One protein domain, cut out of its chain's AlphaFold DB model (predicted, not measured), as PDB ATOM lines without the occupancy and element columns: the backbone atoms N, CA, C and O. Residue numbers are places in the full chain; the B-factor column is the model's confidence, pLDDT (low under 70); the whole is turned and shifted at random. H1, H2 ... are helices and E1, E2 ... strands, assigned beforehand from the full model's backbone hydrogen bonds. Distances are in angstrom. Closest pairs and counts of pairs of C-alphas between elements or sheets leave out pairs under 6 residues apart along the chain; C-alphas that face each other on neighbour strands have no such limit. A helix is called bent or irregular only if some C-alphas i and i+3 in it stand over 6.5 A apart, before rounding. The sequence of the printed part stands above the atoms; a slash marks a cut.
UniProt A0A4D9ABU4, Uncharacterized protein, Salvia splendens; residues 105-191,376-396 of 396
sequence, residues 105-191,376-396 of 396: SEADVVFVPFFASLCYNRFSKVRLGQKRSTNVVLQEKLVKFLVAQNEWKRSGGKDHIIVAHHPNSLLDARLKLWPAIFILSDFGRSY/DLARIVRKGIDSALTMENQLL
ATOM      1  N   SER A 105      20.976 -13.313 -47.829       81.94
ATOM      2  CA  SER A 105      21.549 -12.094 -47.240       81.94
ATOM      3  C   SER A 105      21.316 -11.974 -45.734       81.94
ATOM      4  O   SER A 105      22.098 -11.321 -45.054       81.94
ATOM      5  N   GLU A 106      20.268 -12.616 -45.218       79.44
ATOM      6  CA  GLU A 106      19.906 -12.616 -43.795       79.44
ATOM      7  C   GLU A 106      20.450 -13.847 -43.058       79.44
ATOM      8  O   GLU A 106      20.252 -13.990 -41.855       79.44
ATOM      9  N   ALA A 107      21.101 -14.767 -43.776       77.94
ATOM     10  CA  ALA A 107      21.605 -16.004 -43.204       77.94
ATOM     11  C   ALA A 107      22.938 -15.770 -42.481       77.94
ATOM     12  O   ALA A 107      23.912 -15.351 -43.106       77.94
ATOM     13  N   ASP A 108      22.993 -16.131 -41.197       75.06
ATOM     14  CA  ASP A 108      24.242 -16.169 -40.421       75.06
ATOM     15  C   ASP A 108      25.167 -17.313 -40.870       75.06
ATOM     16  O   ASP A 108      26.389 -17.219 -40.768       75.06
ATOM     17  N   VAL A 109      24.574 -18.413 -41.349       81.38
ATOM     18  CA  VAL A 109      25.262 -19.598 -41.872       81.38
ATOM     19  C   VAL A 109      24.498 -20.193 -43.052       81.38
ATOM     20  O   VAL A 109      23.265 -20.185 -43.084       81.38
ATOM     21  N   VAL A 110      25.226 -20.764 -44.009       82.00
ATOM     22  CA  VAL A 110      24.675 -21.438 -45.188       82.00
ATOM     23  C   VAL A 110      24.834 -22.942 -45.020       82.00
ATOM     24  O   VAL A 110      25.937 -23.480 -45.063       82.00
ATOM     25  N   PHE A 111      23.727 -23.656 -44.835       82.69
ATOM     26  CA  PHE A 111      23.761 -25.115 -44.808       82.69
ATOM     27  C   PHE A 111      23.880 -25.676 -46.227       82.69
ATOM     28  O   PHE A 111      23.073 -25.349 -47.094       82.69
ATOM     29  N   VAL A 112      24.857 -26.556 -46.449       83.50
ATOM     30  CA  VAL A 112      25.065 -27.252 -47.719       83.50
ATOM     31  C   VAL A 112      24.485 -28.665 -47.606       83.50
ATOM     32  O   VAL A 112      25.097 -29.519 -46.954       83.50
ATOM     33  N   PRO A 113      23.337 -28.959 -48.248       78.75
ATOM     34  CA  PRO A 113      22.669 -30.256 -48.150       78.75
ATOM     35  C   PRO A 113      23.336 -31.321 -49.043       78.75
ATOM     36  O   PRO A 113      22.669 -32.048 -49.770       78.75
ATOM     37  N   PHE A 114      24.665 -31.432 -48.989       77.31
ATOM     38  CA  PHE A 114      25.434 -32.480 -49.657       77.31
ATOM     39  C   PHE A 114      25.947 -33.483 -48.625       77.31
ATOM     40  O   PHE A 114      26.841 -33.180 -47.833       77.31
ATOM     41  N   PHE A 115      25.395 -34.692 -48.646       76.88
ATOM     42  CA  PHE A 115      25.747 -35.753 -47.708       76.88
ATOM     43  C   PHE A 115      26.874 -36.600 -48.293       76.88
ATOM     44  O   PHE A 115      26.649 -37.567 -49.024       76.88
ATOM     45  N   ALA A 116      28.116 -36.244 -47.961       78.88
ATOM     46  CA  ALA A 116      29.287 -36.840 -48.599       78.88
ATOM     47  C   ALA A 116      29.359 -38.368 -48.414       78.88
ATOM     48  O   ALA A 116      29.771 -39.084 -49.324       78.88
ATOM     49  N   SER A 117      28.914 -38.889 -47.266       70.81
ATOM     50  CA  SER A 117      28.869 -40.331 -46.985       70.81
ATOM     51  C   SER A 117      27.866 -41.087 -47.859       70.81
ATOM     52  O   SER A 117      28.157 -42.205 -48.283       70.81
ATOM     53  N   LEU A 118      26.709 -40.493 -48.171       69.56
ATOM     54  CA  LEU A 118      25.716 -41.066 -49.084       69.56
ATOM     55  C   LEU A 118      26.289 -41.169 -50.496       69.56
ATOM     56  O   LEU A 118      26.300 -42.256 -51.086       69.56
ATOM     57  N   CYS A 119      26.845 -40.062 -50.988       73.88
ATOM     58  CA  CYS A 119      27.517 -40.004 -52.278       73.88
ATOM     59  C   CYS A 119      28.668 -41.026 -52.353       73.88
ATOM     60  O   CYS A 119      28.740 -41.822 -53.290       73.88
ATOM     61  N   TYR A 120      29.511 -41.101 -51.322       77.12
ATOM     62  CA  TYR A 120      30.601 -42.071 -51.244       77.12
ATOM     63  C   TYR A 120      30.092 -43.521 -51.264       77.12
ATOM     64  O   TYR A 120      30.532 -44.327 -52.084       77.12
ATOM     65  N   ASN A 121      29.130 -43.870 -50.408       69.88
ATOM     66  CA  ASN A 121      28.634 -45.242 -50.293       69.88
ATOM     67  C   ASN A 121      27.947 -45.727 -51.576       69.88
ATOM     68  O   ASN A 121      28.079 -46.895 -51.942       69.88
ATOM     69  N   ARG A 122      27.235 -44.837 -52.279       71.38
ATOM     70  CA  ARG A 122      26.495 -45.182 -53.499       71.38
ATOM     71  C   ARG A 122      27.361 -45.148 -54.757       71.38
ATOM     72  O   ARG A 122      27.155 -45.956 -55.663       71.38
ATOM     73  N   PHE A 123      28.320 -44.227 -54.823       78.69
ATOM     74  CA  PHE A 123      28.975 -43.837 -56.072       78.69
ATOM     75  C   PHE A 123      30.508 -43.910 -56.047       78.69
ATOM     76  O   PHE A 123      31.145 -43.462 -57.001       78.69
ATOM     77  N   SER A 124      31.125 -44.474 -55.001       79.50
ATOM     78  CA  SER A 124      32.589 -44.648 -54.916       79.50
ATOM     79  C   SER A 124      33.155 -45.657 -55.916       79.50
ATOM     80  O   SER A 124      34.301 -45.513 -56.341       79.50
ATOM     81  N   LYS A 125      32.371 -46.663 -56.322       81.06
ATOM     82  CA  LYS A 125      32.813 -47.683 -57.283       81.06
ATOM     83  C   LYS A 125      32.878 -47.113 -58.699       81.06
ATOM     84  O   LYS A 125      31.927 -46.497 -59.180       81.06
ATOM     85  N   VAL A 126      33.992 -47.364 -59.381       83.50
ATOM     86  CA  VAL A 126      34.171 -47.017 -60.795       83.50
ATOM     87  C   VAL A 126      33.403 -48.025 -61.653       83.50
ATOM     88  O   VAL A 126      33.540 -49.233 -61.464       83.50
ATOM     89  N   ARG A 127      32.565 -47.537 -62.575       81.75
ATOM     90  CA  ARG A 127      31.832 -48.390 -63.523       81.75
ATOM     91  C   ARG A 127      32.732 -48.778 -64.700       81.75
ATOM     92  O   ARG A 127      33.642 -48.032 -65.056       81.75
ATOM     93  N   LEU A 128      32.461 -49.932 -65.313       78.44
ATOM     94  CA  LEU A 128      33.160 -50.402 -66.516       78.44
ATOM     95  C   LEU A 128      33.169 -49.308 -67.597       78.44
ATOM     96  O   LEU A 128      32.132 -48.726 -67.902       78.44
ATOM     97  N   GLY A 129      34.353 -49.010 -68.136       79.88
ATOM     98  CA  GLY A 129      34.556 -47.967 -69.148       79.88
ATOM     99  C   GLY A 129      34.729 -46.541 -68.609       79.88
ATOM    100  O   GLY A 129      35.045 -45.642 -69.385       79.88
ATOM    101  N   GLN A 130      34.585 -46.301 -67.301       81.56
ATOM    102  CA  GLN A 130      34.843 -44.988 -66.699       81.56
ATOM    103  C   GLN A 130      36.232 -44.927 -66.054       81.56
ATOM    104  O   GLN A 130      36.674 -45.869 -65.407       81.56
ATOM    105  N   LYS A 131      36.921 -43.786 -66.198       83.62
ATOM    106  CA  LYS A 131      38.219 -43.530 -65.537       83.62
ATOM    107  C   LYS A 131      38.075 -43.025 -64.097       83.62
ATOM    108  O   LYS A 131      39.023 -43.093 -63.326       83.62
ATOM    109  N   ARG A 132      36.913 -42.466 -63.746       86.75
ATOM    110  CA  ARG A 132      36.632 -41.842 -62.444       86.75
ATOM    111  C   ARG A 132      35.282 -42.323 -61.937       86.75
ATOM    112  O   ARG A 132      34.394 -42.601 -62.739       86.75
ATOM    113  N   SER A 133      35.127 -42.424 -60.620       88.06
ATOM    114  CA  SER A 133      33.847 -42.799 -60.022       88.06
ATOM    115  C   SER A 133      32.873 -41.622 -60.032       88.06
ATOM    116  O   SER A 133      33.275 -40.456 -60.025       88.06
ATOM    117  N   THR A 134      31.575 -41.919 -60.030       87.44
ATOM    118  CA  THR A 134      30.530 -40.888 -59.987       87.44
ATOM    119  C   THR A 134      30.651 -40.017 -58.727       87.44
ATOM    120  O   THR A 134      30.406 -38.818 -58.810       87.44
ATOM    121  N   ASN A 135      31.134 -40.562 -57.600       87.62
ATOM    122  CA  ASN A 135      31.416 -39.788 -56.384       87.62
ATOM    123  C   ASN A 135      32.418 -38.652 -56.637       87.62
ATOM    124  O   ASN A 135      32.188 -37.521 -56.220       87.62
ATOM    125  N   VAL A 136      33.506 -38.947 -57.349       91.00
ATOM    126  CA  VAL A 136      34.544 -37.957 -57.661       91.00
ATOM    127  C   VAL A 136      33.966 -36.835 -58.529       91.00
ATOM    128  O   VAL A 136      34.195 -35.657 -58.266       91.00
ATOM    129  N   VAL A 137      33.166 -37.190 -59.540       92.00
ATOM    130  CA  VAL A 137      32.520 -36.215 -60.435       92.00
ATOM    131  C   VAL A 137      31.529 -35.328 -59.674       92.00
ATOM    132  O   VAL A 137      31.530 -34.113 -59.861       92.00
ATOM    133  N   LEU A 138      30.710 -35.906 -58.790       88.19
ATOM    134  CA  LEU A 138      29.741 -35.159 -57.983       88.19
ATOM    135  C   LEU A 138      30.423 -34.193 -57.009       88.19
ATOM    136  O   LEU A 138      29.987 -33.052 -56.883       88.19
ATOM    137  N   GLN A 139      31.531 -34.598 -56.382       92.88
ATOM    138  CA  GLN A 139      32.321 -33.706 -55.529       92.88
ATOM    139  C   GLN A 139      32.940 -32.544 -56.314       92.88
ATOM    140  O   GLN A 139      32.977 -31.416 -55.827       92.88
ATOM    141  N   GLU A 140      33.387 -32.768 -57.551       93.69
ATOM    142  CA  GLU A 140      33.857 -31.675 -58.408       93.69
ATOM    143  C   GLU A 140      32.738 -30.720 -58.818       93.69
ATOM    144  O   GLU A 140      32.941 -29.504 -58.797       93.69
ATOM    145  N   LYS A 141      31.563 -31.252 -59.177       93.44
ATOM    146  CA  LYS A 141      30.385 -30.432 -59.483       93.44
ATOM    147  C   LYS A 141      29.957 -29.615 -58.261       93.44
ATOM    148  O   LYS A 141      29.697 -28.426 -58.416       93.44
ATOM    149  N   LEU A 142      29.977 -30.200 -57.061       92.62
ATOM    150  CA  LEU A 142      29.711 -29.502 -55.799       92.62
ATOM    151  C   LEU A 142      30.643 -28.303 -55.608       92.62
ATOM    152  O   LEU A 142      30.175 -27.202 -55.339       92.62
ATOM    153  N   VAL A 143      31.957 -28.504 -55.763       94.50
ATOM    154  CA  VAL A 143      32.937 -27.419 -55.606       94.50
ATOM    155  C   VAL A 143      32.661 -26.297 -56.599       94.50
ATOM    156  O   VAL A 143      32.599 -25.136 -56.208       94.50
ATOM    157  N   LYS A 144      32.463 -26.640 -57.878       94.75
ATOM    158  CA  LYS A 144      32.153 -25.655 -58.922       94.75
ATOM    159  C   LYS A 144      30.868 -24.891 -58.613       94.75
ATOM    160  O   LYS A 144      30.844 -23.674 -58.760       94.75
ATOM    161  N   PHE A 145      29.830 -25.599 -58.171       92.88
ATOM    162  CA  PHE A 145      28.545 -25.012 -57.816       92.88
ATOM    163  C   PHE A 145      28.687 -24.022 -56.660       92.88
ATOM    164  O   PHE A 145      28.282 -22.873 -56.815       92.88
ATOM    165  N   LEU A 146      29.300 -24.437 -55.546       90.94
ATOM    166  CA  LEU A 146      29.459 -23.602 -54.354       90.94
ATOM    167  C   LEU A 146      30.298 -22.360 -54.644       90.94
ATOM    168  O   LEU A 146      29.844 -21.256 -54.378       90.94
ATOM    169  N   VAL A 147      31.468 -22.516 -55.272       92.69
ATOM    170  CA  VAL A 147      32.374 -21.390 -55.572       92.69
ATOM    171  C   VAL A 147      31.732 -20.354 -56.508       92.69
ATOM    172  O   VAL A 147      32.080 -19.172 -56.462       92.69
ATOM    173  N   ALA A 148      30.778 -20.767 -57.347       93.19
ATOM    174  CA  ALA A 148      30.051 -19.858 -58.226       93.19
ATOM    175  C   ALA A 148      29.000 -18.999 -57.493       93.19
ATOM    176  O   ALA A 148      28.696 -17.904 -57.982       93.19
ATOM    177  N   GLN A 149      28.478 -19.458 -56.348       88.38
ATOM    178  CA  GLN A 149      27.403 -18.786 -55.611       88.38
ATOM    179  C   GLN A 149      27.853 -17.445 -55.015       88.38
ATOM    180  O   GLN A 149      29.006 -17.271 -54.606       88.38
ATOM    181  N   ASN A 150      26.928 -16.486 -54.938       89.81
ATOM    182  CA  ASN A 150      27.204 -15.163 -54.371       89.81
ATOM    183  C   ASN A 150      27.480 -15.248 -52.866       89.81
ATOM    184  O   ASN A 150      28.331 -14.529 -52.350       89.81
ATOM    185  N   GLU A 151      26.821 -16.176 -52.183       89.88
ATOM    186  CA  GLU A 151      26.986 -16.493 -50.770       89.88
ATOM    187  C   GLU A 151      28.415 -16.949 -50.474       89.88
ATOM    188  O   GLU A 151      29.050 -16.451 -49.546       89.88
ATOM    189  N   TRP A 152      28.959 -17.839 -51.310       90.94
ATOM    190  CA  TRP A 152      30.341 -18.297 -51.181       90.94
ATOM    191  C   TRP A 152      31.333 -17.167 -51.446       90.94
ATOM    192  O   TRP A 152      32.303 -17.012 -50.707       90.94
ATOM    193  N   LYS A 153      31.090 -16.342 -52.473       92.69
ATOM    194  CA  LYS A 153      31.930 -15.172 -52.781       92.69
ATOM    195  C   LYS A 153      31.905 -14.128 -51.660       92.69
ATOM    196  O   LYS A 153      32.928 -13.501 -51.406       92.69
ATOM    197  N   ARG A 154      30.766 -13.965 -50.979       89.44
ATOM    198  CA  ARG A 154      30.572 -13.012 -49.876       89.44
ATOM    199  C   ARG A 154      31.402 -13.369 -48.644       89.44
ATOM    200  O   ARG A 154      32.028 -12.490 -48.063       89.44
ATOM    201  N   SER A 155      31.401 -14.635 -48.232       84.62
ATOM    202  CA  SER A 155      32.059 -15.080 -46.993       84.62
ATOM    203  C   SER A 155      33.399 -15.788 -47.210       84.62
ATOM    204  O   SER A 155      34.104 -16.108 -46.248       84.62
ATOM    205  N   GLY A 156      33.739 -16.095 -48.463       86.62
ATOM    206  CA  GLY A 156      34.827 -17.009 -48.804       86.62
ATOM    207  C   GLY A 156      34.562 -18.453 -48.365       86.62
ATOM    208  O   GLY A 156      35.516 -19.205 -48.182       86.62
ATOM    209  N   GLY A 157      33.299 -18.828 -48.131       84.00
ATOM    210  CA  GLY A 157      32.894 -20.155 -47.661       84.00
ATOM    211  C   GLY A 157      32.941 -20.348 -46.141       84.00
ATOM    212  O   GLY A 157      32.547 -21.407 -45.669       84.00
ATOM    213  N   LYS A 158      33.374 -19.350 -45.356       80.94
ATOM    214  CA  LYS A 158      33.557 -19.467 -43.890       80.94
ATOM    215  C   LYS A 158      32.269 -19.703 -43.103       80.94
ATOM    216  O   LYS A 158      32.298 -20.280 -42.022       80.94
ATOM    217  N   ASP A 159      31.152 -19.239 -43.644       79.38
ATOM    218  CA  ASP A 159      29.812 -19.397 -43.079       79.38
ATOM    219  C   ASP A 159      29.090 -20.647 -43.623       79.38
ATOM    220  O   ASP A 159      27.937 -20.887 -43.268       79.38
ATOM    221  N   HIS A 160      29.736 -21.459 -44.472       85.31
ATOM    222  CA  HIS A 160      29.117 -22.652 -45.050       85.31
ATOM    223  C   HIS A 160      29.319 -23.874 -44.155       85.31
ATOM    224  O   HIS A 160      30.440 -24.211 -43.784       85.31
ATOM    225  N   ILE A 161      28.230 -24.580 -43.859       81.75
ATOM    226  CA  ILE A 161      28.218 -25.810 -43.068       81.75
ATOM    227  C   ILE A 161      28.030 -26.999 -44.009       81.75
ATOM    228  O   ILE A 161      26.983 -27.133 -44.639       81.75
ATOM    229  N   ILE A 162      29.026 -27.883 -44.083       80.00
ATOM    230  CA  ILE A 162      29.044 -29.044 -44.982       80.00
ATOM    231  C   ILE A 162      29.070 -30.336 -44.167       80.00
ATOM    232  O   ILE A 162      29.946 -30.546 -43.327       80.00
ATOM    233  N   VAL A 163      28.146 -31.252 -44.463       76.25
ATOM    234  CA  VAL A 163      28.063 -32.553 -43.788       76.25
ATOM    235  C   VAL A 163      29.005 -33.563 -44.448       76.25
ATOM    236  O   VAL A 163      28.622 -34.364 -45.303       76.25
ATOM    237  N   ALA A 164      30.276 -33.527 -44.045       71.19
ATOM    238  CA  ALA A 164      31.285 -34.456 -44.542       71.19
ATOM    239  C   ALA A 164      31.102 -35.879 -43.982       71.19
ATOM    240  O   ALA A 164      31.451 -36.836 -44.670       71.19
ATOM    241  N   HIS A 165      30.525 -36.025 -42.778       68.69
ATOM    242  CA  HIS A 165      30.400 -37.275 -42.008       68.69
ATOM    243  C   HIS A 165      31.748 -37.916 -41.660       68.69
ATOM    244  O   HIS A 165      32.143 -37.915 -40.500       68.69
ATOM    245  N   HIS A 166      32.476 -38.392 -42.663       68.12
ATOM    246  CA  HIS A 166      33.808 -38.962 -42.550       68.12
ATOM    247  C   HIS A 166      34.756 -38.215 -43.509       68.12
ATOM    248  O   HIS A 166      34.382 -37.965 -44.659       68.12
ATOM    249  N   PRO A 167      36.002 -37.883 -43.120       65.19
ATOM    250  CA  PRO A 167      36.912 -37.102 -43.967       65.19
ATOM    251  C   PRO A 167      37.165 -37.738 -45.346       65.19
ATOM    252  O   PRO A 167      37.204 -37.029 -46.350       65.19
ATOM    253  N   ASN A 168      37.256 -39.072 -45.418       72.75
ATOM    254  CA  ASN A 168      37.401 -39.805 -46.689       72.75
ATOM    255  C   ASN A 168      36.184 -39.687 -47.620       72.75
ATOM    256  O   ASN A 168      36.329 -39.855 -48.828       72.75
ATOM    257  N   SER A 169      34.992 -39.401 -47.094       77.88
ATOM    258  CA  SER A 169      33.791 -39.266 -47.919       77.88
ATOM    259  C   SER A 169      33.777 -37.965 -48.721       77.88
ATOM    260  O   SER A 169      33.122 -37.918 -49.753       77.88
ATOM    261  N   LEU A 170      34.539 -36.944 -48.312       81.62
ATOM    262  CA  LEU A 170      34.681 -35.663 -49.018       81.62
ATOM    263  C   LEU A 170      36.118 -35.439 -49.528       81.62
ATOM    264  O   LEU A 170      36.576 -34.304 -49.640       81.62
ATOM    265  N   LEU A 171      36.864 -36.514 -49.793       83.19
ATOM    266  CA  LEU A 171      38.303 -36.459 -50.066       83.19
ATOM    267  C   LEU A 171      38.682 -35.480 -51.196       83.19
ATOM    268  O   LEU A 171      39.632 -34.713 -51.039       83.19
ATOM    269  N   ASP A 172      37.924 -35.464 -52.296       88.69
ATOM    270  CA  ASP A 172      38.231 -34.680 -53.501       88.69
ATOM    271  C   ASP A 172      37.833 -33.197 -53.395       88.69
ATOM    272  O   ASP A 172      38.375 -32.345 -54.117       88.69
ATOM    273  N   ALA A 173      36.866 -32.886 -52.525       88.69
ATOM    274  CA  ALA A 173      36.309 -31.548 -52.340       88.69
ATOM    275  C   ALA A 173      36.806 -30.842 -51.068       88.69
ATOM    276  O   ALA A 173      36.912 -29.618 -51.064       88.69
ATOM    277  N   ARG A 174      37.175 -31.577 -50.009       84.38
ATOM    278  CA  ARG A 174      37.504 -31.025 -48.680       84.38
ATOM    279  C   ARG A 174      38.584 -29.949 -48.722       84.38
ATOM    280  O   ARG A 174      38.409 -28.901 -48.120       84.38
ATOM    281  N   LEU A 175      39.682 -30.185 -49.445       82.19
ATOM    282  CA  LEU A 175      40.773 -29.205 -49.547       82.19
ATOM    283  C   LEU A 175      40.380 -27.966 -50.361       82.19
ATOM    284  O   LEU A 175      40.883 -26.881 -50.105       82.19
ATOM    285  N   LYS A 176      39.471 -28.112 -51.327       88.75
ATOM    286  CA  LYS A 176      38.986 -26.995 -52.154       88.75
ATOM    287  C   LYS A 176      37.951 -26.150 -51.405       88.75
ATOM    288  O   LYS A 176      37.847 -24.957 -51.651       88.75
ATOM    289  N   LEU A 177      37.219 -26.771 -50.481       86.25
ATOM    290  CA  LEU A 177      36.202 -26.147 -49.632       86.25
ATOM    291  C   LEU A 177      36.718 -25.880 -48.212       86.25
ATOM    292  O   LEU A 177      35.916 -25.696 -47.305       86.25
ATOM    293  N   TRP A 178      38.038 -25.876 -48.002       83.19
ATOM    294  CA  TRP A 178      38.651 -25.853 -46.670       83.19
ATOM    295  C   TRP A 178      38.224 -24.701 -45.741       83.19
ATOM    296  O   TRP A 178      38.257 -24.934 -44.534       83.19
ATOM    297  N   PRO A 179      37.816 -23.500 -46.218       83.31
ATOM    298  CA  PRO A 179      37.347 -22.451 -45.314       83.31
ATOM    299  C   PRO A 179      36.006 -22.778 -44.643       83.31
ATOM    300  O   PRO A 179      35.659 -22.119 -43.670       83.31
ATOM    301  N   ALA A 180      35.257 -23.756 -45.164       83.62
ATOM    302  CA  ALA A 180      33.947 -24.141 -44.660       83.62
ATOM    303  C   ALA A 180      34.010 -24.919 -43.339       83.62
ATOM    304  O   ALA A 180      34.998 -25.569 -42.994       83.62
ATOM    305  N   ILE A 181      32.892 -24.900 -42.622       81.44
ATOM    306  CA  ILE A 181      32.679 -25.654 -41.391       81.44
ATOM    307  C   ILE A 181      32.258 -27.075 -41.771       81.44
ATOM    308  O   ILE A 181      31.172 -27.298 -42.308       81.44
ATOM    309  N   PHE A 182      33.100 -28.065 -41.472       75.75
ATOM    310  CA  PHE A 182      32.785 -29.469 -41.731       75.75
ATOM    311  C   PHE A 182      32.171 -30.146 -40.508       75.75
ATOM    312  O   PHE A 182      32.802 -30.246 -39.458       75.75
ATOM    313  N   ILE A 183      30.969 -30.697 -40.673       71.75
ATOM    314  CA  ILE A 183      30.385 -31.613 -39.697       71.75
ATOM    315  C   ILE A 183      30.948 -33.008 -39.963       71.75
ATOM    316  O   ILE A 183      30.618 -33.657 -40.965       71.75
ATOM    317  N   LEU A 184      31.798 -33.461 -39.046       61.62
ATOM    318  CA  LEU A 184      32.273 -34.835 -38.969       61.62
ATOM    319  C   LEU A 184      31.416 -35.566 -37.945       61.62
ATOM    320  O   LEU A 184      31.333 -35.192 -36.780       61.62
ATOM    321  N   SER A 185      30.711 -36.570 -38.426       61.62
ATOM    322  CA  SER A 185      29.765 -37.355 -37.662       61.62
ATOM    323  C   SER A 185      29.872 -38.749 -38.247       61.62
ATOM    324  O   SER A 185      29.236 -39.064 -39.258       61.62
ATOM    325  N   ASP A 186      30.799 -39.522 -37.681       46.66
ATOM    326  CA  ASP A 186      31.135 -40.881 -38.104       46.66
ATOM    327  C   ASP A 186      30.034 -41.856 -37.660       46.66
ATOM    328  O   ASP A 186      30.262 -42.823 -36.949       46.66
ATOM    329  N   PHE A 187      28.792 -41.564 -38.048       43.91
ATOM    330  CA  PHE A 187      27.692 -42.511 -37.988       43.91
ATOM    331  C   PHE A 187      27.656 -43.214 -39.337       43.91
ATOM    332  O   PHE A 187      27.148 -42.697 -40.339       43.91
ATOM    333  N   GLY A 188      28.289 -44.384 -39.384       33.62
ATOM    334  CA  GLY A 188      28.232 -45.260 -40.535       33.62
ATOM    335  C   GLY A 188      26.781 -45.600 -40.876       33.62
ATOM    336  O   GLY A 188      26.039 -46.130 -40.060       33.62
ATOM    337  N   ARG A 189      26.426 -45.329 -42.137       33.62
ATOM    338  CA  ARG A 189      25.142 -45.609 -42.804       33.62
ATOM    339  C   ARG A 189      23.971 -44.733 -42.338       33.62
ATOM    340  O   ARG A 189      23.383 -44.908 -41.286       33.62
ATOM    341  N   SER A 190      23.629 -43.817 -43.239       29.31
ATOM    342  CA  SER A 190      22.352 -43.138 -43.449       29.31
ATOM    343  C   SER A 190      21.177 -43.591 -42.578       29.31
ATOM    344  O   SER A 190      20.781 -44.753 -42.614       29.31
ATOM    345  N   TYR A 191      20.522 -42.613 -41.949       30.88
ATOM    346  CA  TYR A 191      19.202 -42.692 -41.310       30.88
ATOM    347  C   TYR A 191      18.056 -42.988 -42.307       30.88
ATOM    348  O   TYR A 191      16.988 -42.382 -42.243       30.88
ATOM    349  N   ASP A 376      22.489 -29.050 -31.719       29.70
ATOM    350  CA  ASP A 376      21.985 -27.978 -32.588       29.70
ATOM    351  C   ASP A 376      22.297 -28.268 -34.069       29.70
ATOM    352  O   ASP A 376      21.440 -28.085 -34.939       29.70
ATOM    353  N   LEU A 377      23.470 -28.850 -34.350       34.31
ATOM    354  CA  LEU A 377      23.858 -29.327 -35.681       34.31
ATOM    355  C   LEU A 377      23.001 -30.519 -36.140       34.31
ATOM    356  O   LEU A 377      22.559 -30.544 -37.287       34.31
ATOM    357  N   ALA A 378      22.680 -31.463 -35.251       32.75
ATOM    358  CA  ALA A 378      21.791 -32.584 -35.563       32.75
ATOM    359  C   ALA A 378      20.372 -32.123 -35.955       32.75
ATOM    360  O   ALA A 378      19.749 -32.730 -36.830       32.75
ATOM    361  N   ARG A 379      19.859 -31.021 -35.381       39.47
ATOM    362  CA  ARG A 379      18.571 -30.422 -35.794       39.47
ATOM    363  C   ARG A 379      18.644 -29.733 -37.157       39.47
ATOM    364  O   ARG A 379      17.683 -29.840 -37.918       39.47
ATOM    365  N   ILE A 380      19.754 -29.060 -37.476       38.06
ATOM    366  CA  ILE A 380      20.006 -28.485 -38.813       38.06
ATOM    367  C   ILE A 380      20.039 -29.602 -39.858       38.06
ATOM    368  O   ILE A 380      19.329 -29.532 -40.859       38.06
ATOM    369  N   VAL A 381      20.785 -30.676 -39.579       38.69
ATOM    370  CA  VAL A 381      20.867 -31.855 -40.447       38.69
ATOM    371  C   VAL A 381      19.488 -32.495 -40.618       38.69
ATOM    372  O   VAL A 381      19.072 -32.718 -41.749       38.69
ATOM    373  N   ARG A 382      18.726 -32.703 -39.531       37.44
ATOM    374  CA  ARG A 382      17.369 -33.279 -39.586       37.44
ATOM    375  C   ARG A 382      16.409 -32.458 -40.459       37.44
ATOM    376  O   ARG A 382      15.613 -33.052 -41.174       37.44
ATOM    377  N   LYS A 383      16.497 -31.122 -40.439       39.72
ATOM    378  CA  LYS A 383      15.699 -30.227 -41.305       39.72
ATOM    379  C   LYS A 383      16.217 -30.154 -42.753       39.72
ATOM    380  O   LYS A 383      15.466 -29.777 -43.644       39.72
ATOM    381  N   GLY A 384      17.487 -30.482 -42.989       35.59
ATOM    382  CA  GLY A 384      18.137 -30.430 -44.301       35.59
ATOM    383  C   GLY A 384      18.028 -31.709 -45.141       35.59
ATOM    384  O   GLY A 384      18.280 -31.654 -46.344       35.59
ATOM    385  N   ILE A 385      17.641 -32.842 -44.541       40.00
ATOM    386  CA  ILE A 385      17.526 -34.145 -45.226       40.00
ATOM    387  C   ILE A 385      16.551 -34.086 -46.416       40.00
ATOM    388  O   ILE A 385      16.876 -34.616 -47.477       40.00
ATOM    389  N   ASP A 386      15.434 -33.359 -46.305       38.88
ATOM    390  CA  ASP A 386      14.457 -33.226 -47.402       38.88
ATOM    391  C   ASP A 386      15.016 -32.444 -48.611       38.88
ATOM    392  O   ASP A 386      14.563 -32.619 -49.738       38.88
ATOM    393  N   SER A 387      16.035 -31.599 -48.406       41.94
ATOM    394  CA  SER A 387      16.679 -30.811 -49.474       41.94
ATOM    395  C   SER A 387      17.868 -31.527 -50.130       41.94
ATOM    396  O   SER A 387      18.323 -31.118 -51.199       41.94
ATOM    397  N   ALA A 388      18.365 -32.601 -49.512       38.84
ATOM    398  CA  ALA A 388      19.533 -33.347 -49.972       38.84
ATOM    399  C   ALA A 388      19.304 -34.037 -51.316       38.84
ATOM    400  O   ALA A 388      20.134 -33.954 -52.222       38.84
ATOM    401  N   LEU A 389      18.141 -34.680 -51.454       40.75
ATOM    402  CA  LEU A 389      17.741 -35.374 -52.677       40.75
ATOM    403  C   LEU A 389      17.613 -34.396 -53.852       40.75
ATOM    404  O   LEU A 389      18.007 -34.719 -54.970       40.75
ATOM    405  N   THR A 390      17.130 -33.179 -53.597       42.69
ATOM    406  CA  THR A 390      16.993 -32.124 -54.608       42.69
ATOM    407  C   THR A 390      18.349 -31.654 -55.123       42.69
ATOM    408  O   THR A 390      18.526 -31.510 -56.330       42.69
ATOM    409  N   MET A 391      19.327 -31.459 -54.235       45.84
ATOM    410  CA  MET A 391      20.666 -31.025 -54.632       45.84
ATOM    411  C   MET A 391      21.459 -32.147 -55.317       45.84
ATOM    412  O   MET A 391      22.140 -31.887 -56.305       45.84
ATOM    413  N   GLU A 392      21.343 -33.401 -54.863       47.62
ATOM    414  CA  GLU A 392      21.916 -34.545 -55.589       47.62
ATOM    415  C   GLU A 392      21.323 -34.672 -57.000       47.62
ATOM    416  O   GLU A 392      22.079 -34.859 -57.949       47.62
ATOM    417  N   ASN A 393      20.008 -34.487 -57.166       50.44
ATOM    418  CA  ASN A 393      19.356 -34.486 -58.481       50.44
ATOM    419  C   ASN A 393      19.756 -33.288 -59.358       50.44
ATOM    420  O   ASN A 393      19.799 -33.428 -60.571       50.44
ATOM    421  N   GLN A 394      20.058 -32.123 -58.776       48.62
ATOM    422  CA  GLN A 394      20.596 -30.971 -59.517       48.62
ATOM    423  C   GLN A 394      22.055 -31.175 -59.950       48.62
ATOM    424  O   GLN A 394      22.504 -30.577 -60.928       48.62
ATOM    425  N   LEU A 395      22.817 -31.973 -59.196       43.81
ATOM    426  CA  LEU A 395      24.216 -32.271 -59.490       43.81
ATOM    427  C   LEU A 395      24.388 -33.473 -60.421       43.81
ATOM    428  O   LEU A 395      25.423 -33.553 -61.084       43.81
ATOM    429  N   LEU A 396      23.451 -34.419 -60.471       47.59
ATOM    430  CA  LEU A 396      23.456 -35.515 -61.445       47.59
ATOM    431  C   LEU A 396      23.163 -34.958 -62.838       47.59
ATOM    432  O   LEU A 396      24.076 -35.111 -63.692       47.59
TER     433      LEU A 396
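Overview. This is residues 105 to 191 and 376 to 396 of the 396 residues of an uncharacterized protein of Salvia splendens (UniProt A0A4D9ABU4). A small sheet of three parallel strands, order E1 E2 E3, has the short helix H4 over one face and H5a, first arm of the bent helix H5, crossing the other. The long helix H2 lies beyond H4, paired with H1 in a hairpin, and the second arm, H5b, turns back toward H2. The printed part has 108 residues with five named helices and three strands, E1 H1 H2 H3 E2 H4 E3 H5, mostly helix; it is compact, with a radius of gyration of the C-alphas of 13.6 A, yet elongated, 46 by 29 by 23 A.

Arrangement. Start at E2, residues 160 to 165: E1, residues 110 to 112, is parallel to it at 30 degrees, with N 112 and O 161 within hydrogen-bond range at 2.9 A. E3, residues 181 to 184, is parallel to E2 at 18 degrees, with N 162 and O 181 at 2.8 A. H4, residues 167 to 174, is on the sheet at a height of 8.7 A. H5, residues 376 to 395, assigned as one helix by its hydrogen bonds, is bent, C-alphas 383 and 386 being 6.9 A apart; H5a, residues 376 to 383, is on the opposite face from H4. Hub H2, residues 134 to 148, touches H4, closest C-alphas Gln 139 and Ala 173, 5.5 A. Every O i to N i+4 pair is within range in H2 and H5a, but 2 of 4 in H4.

Along the chain. Find C-alpha 110 at (24.675, -21.438, -45.188), where E1 begins. H2 runs 21.1 A to C-alpha 148 at (30.051, -19.858, -58.226).

Size, cuts and confidence. Residues 192 to 375 are not printed; C-alphas 191 and 376 are 17.3 A apart. Confidence is under 70 at residues 184 to 191 and 376 to 396, among others.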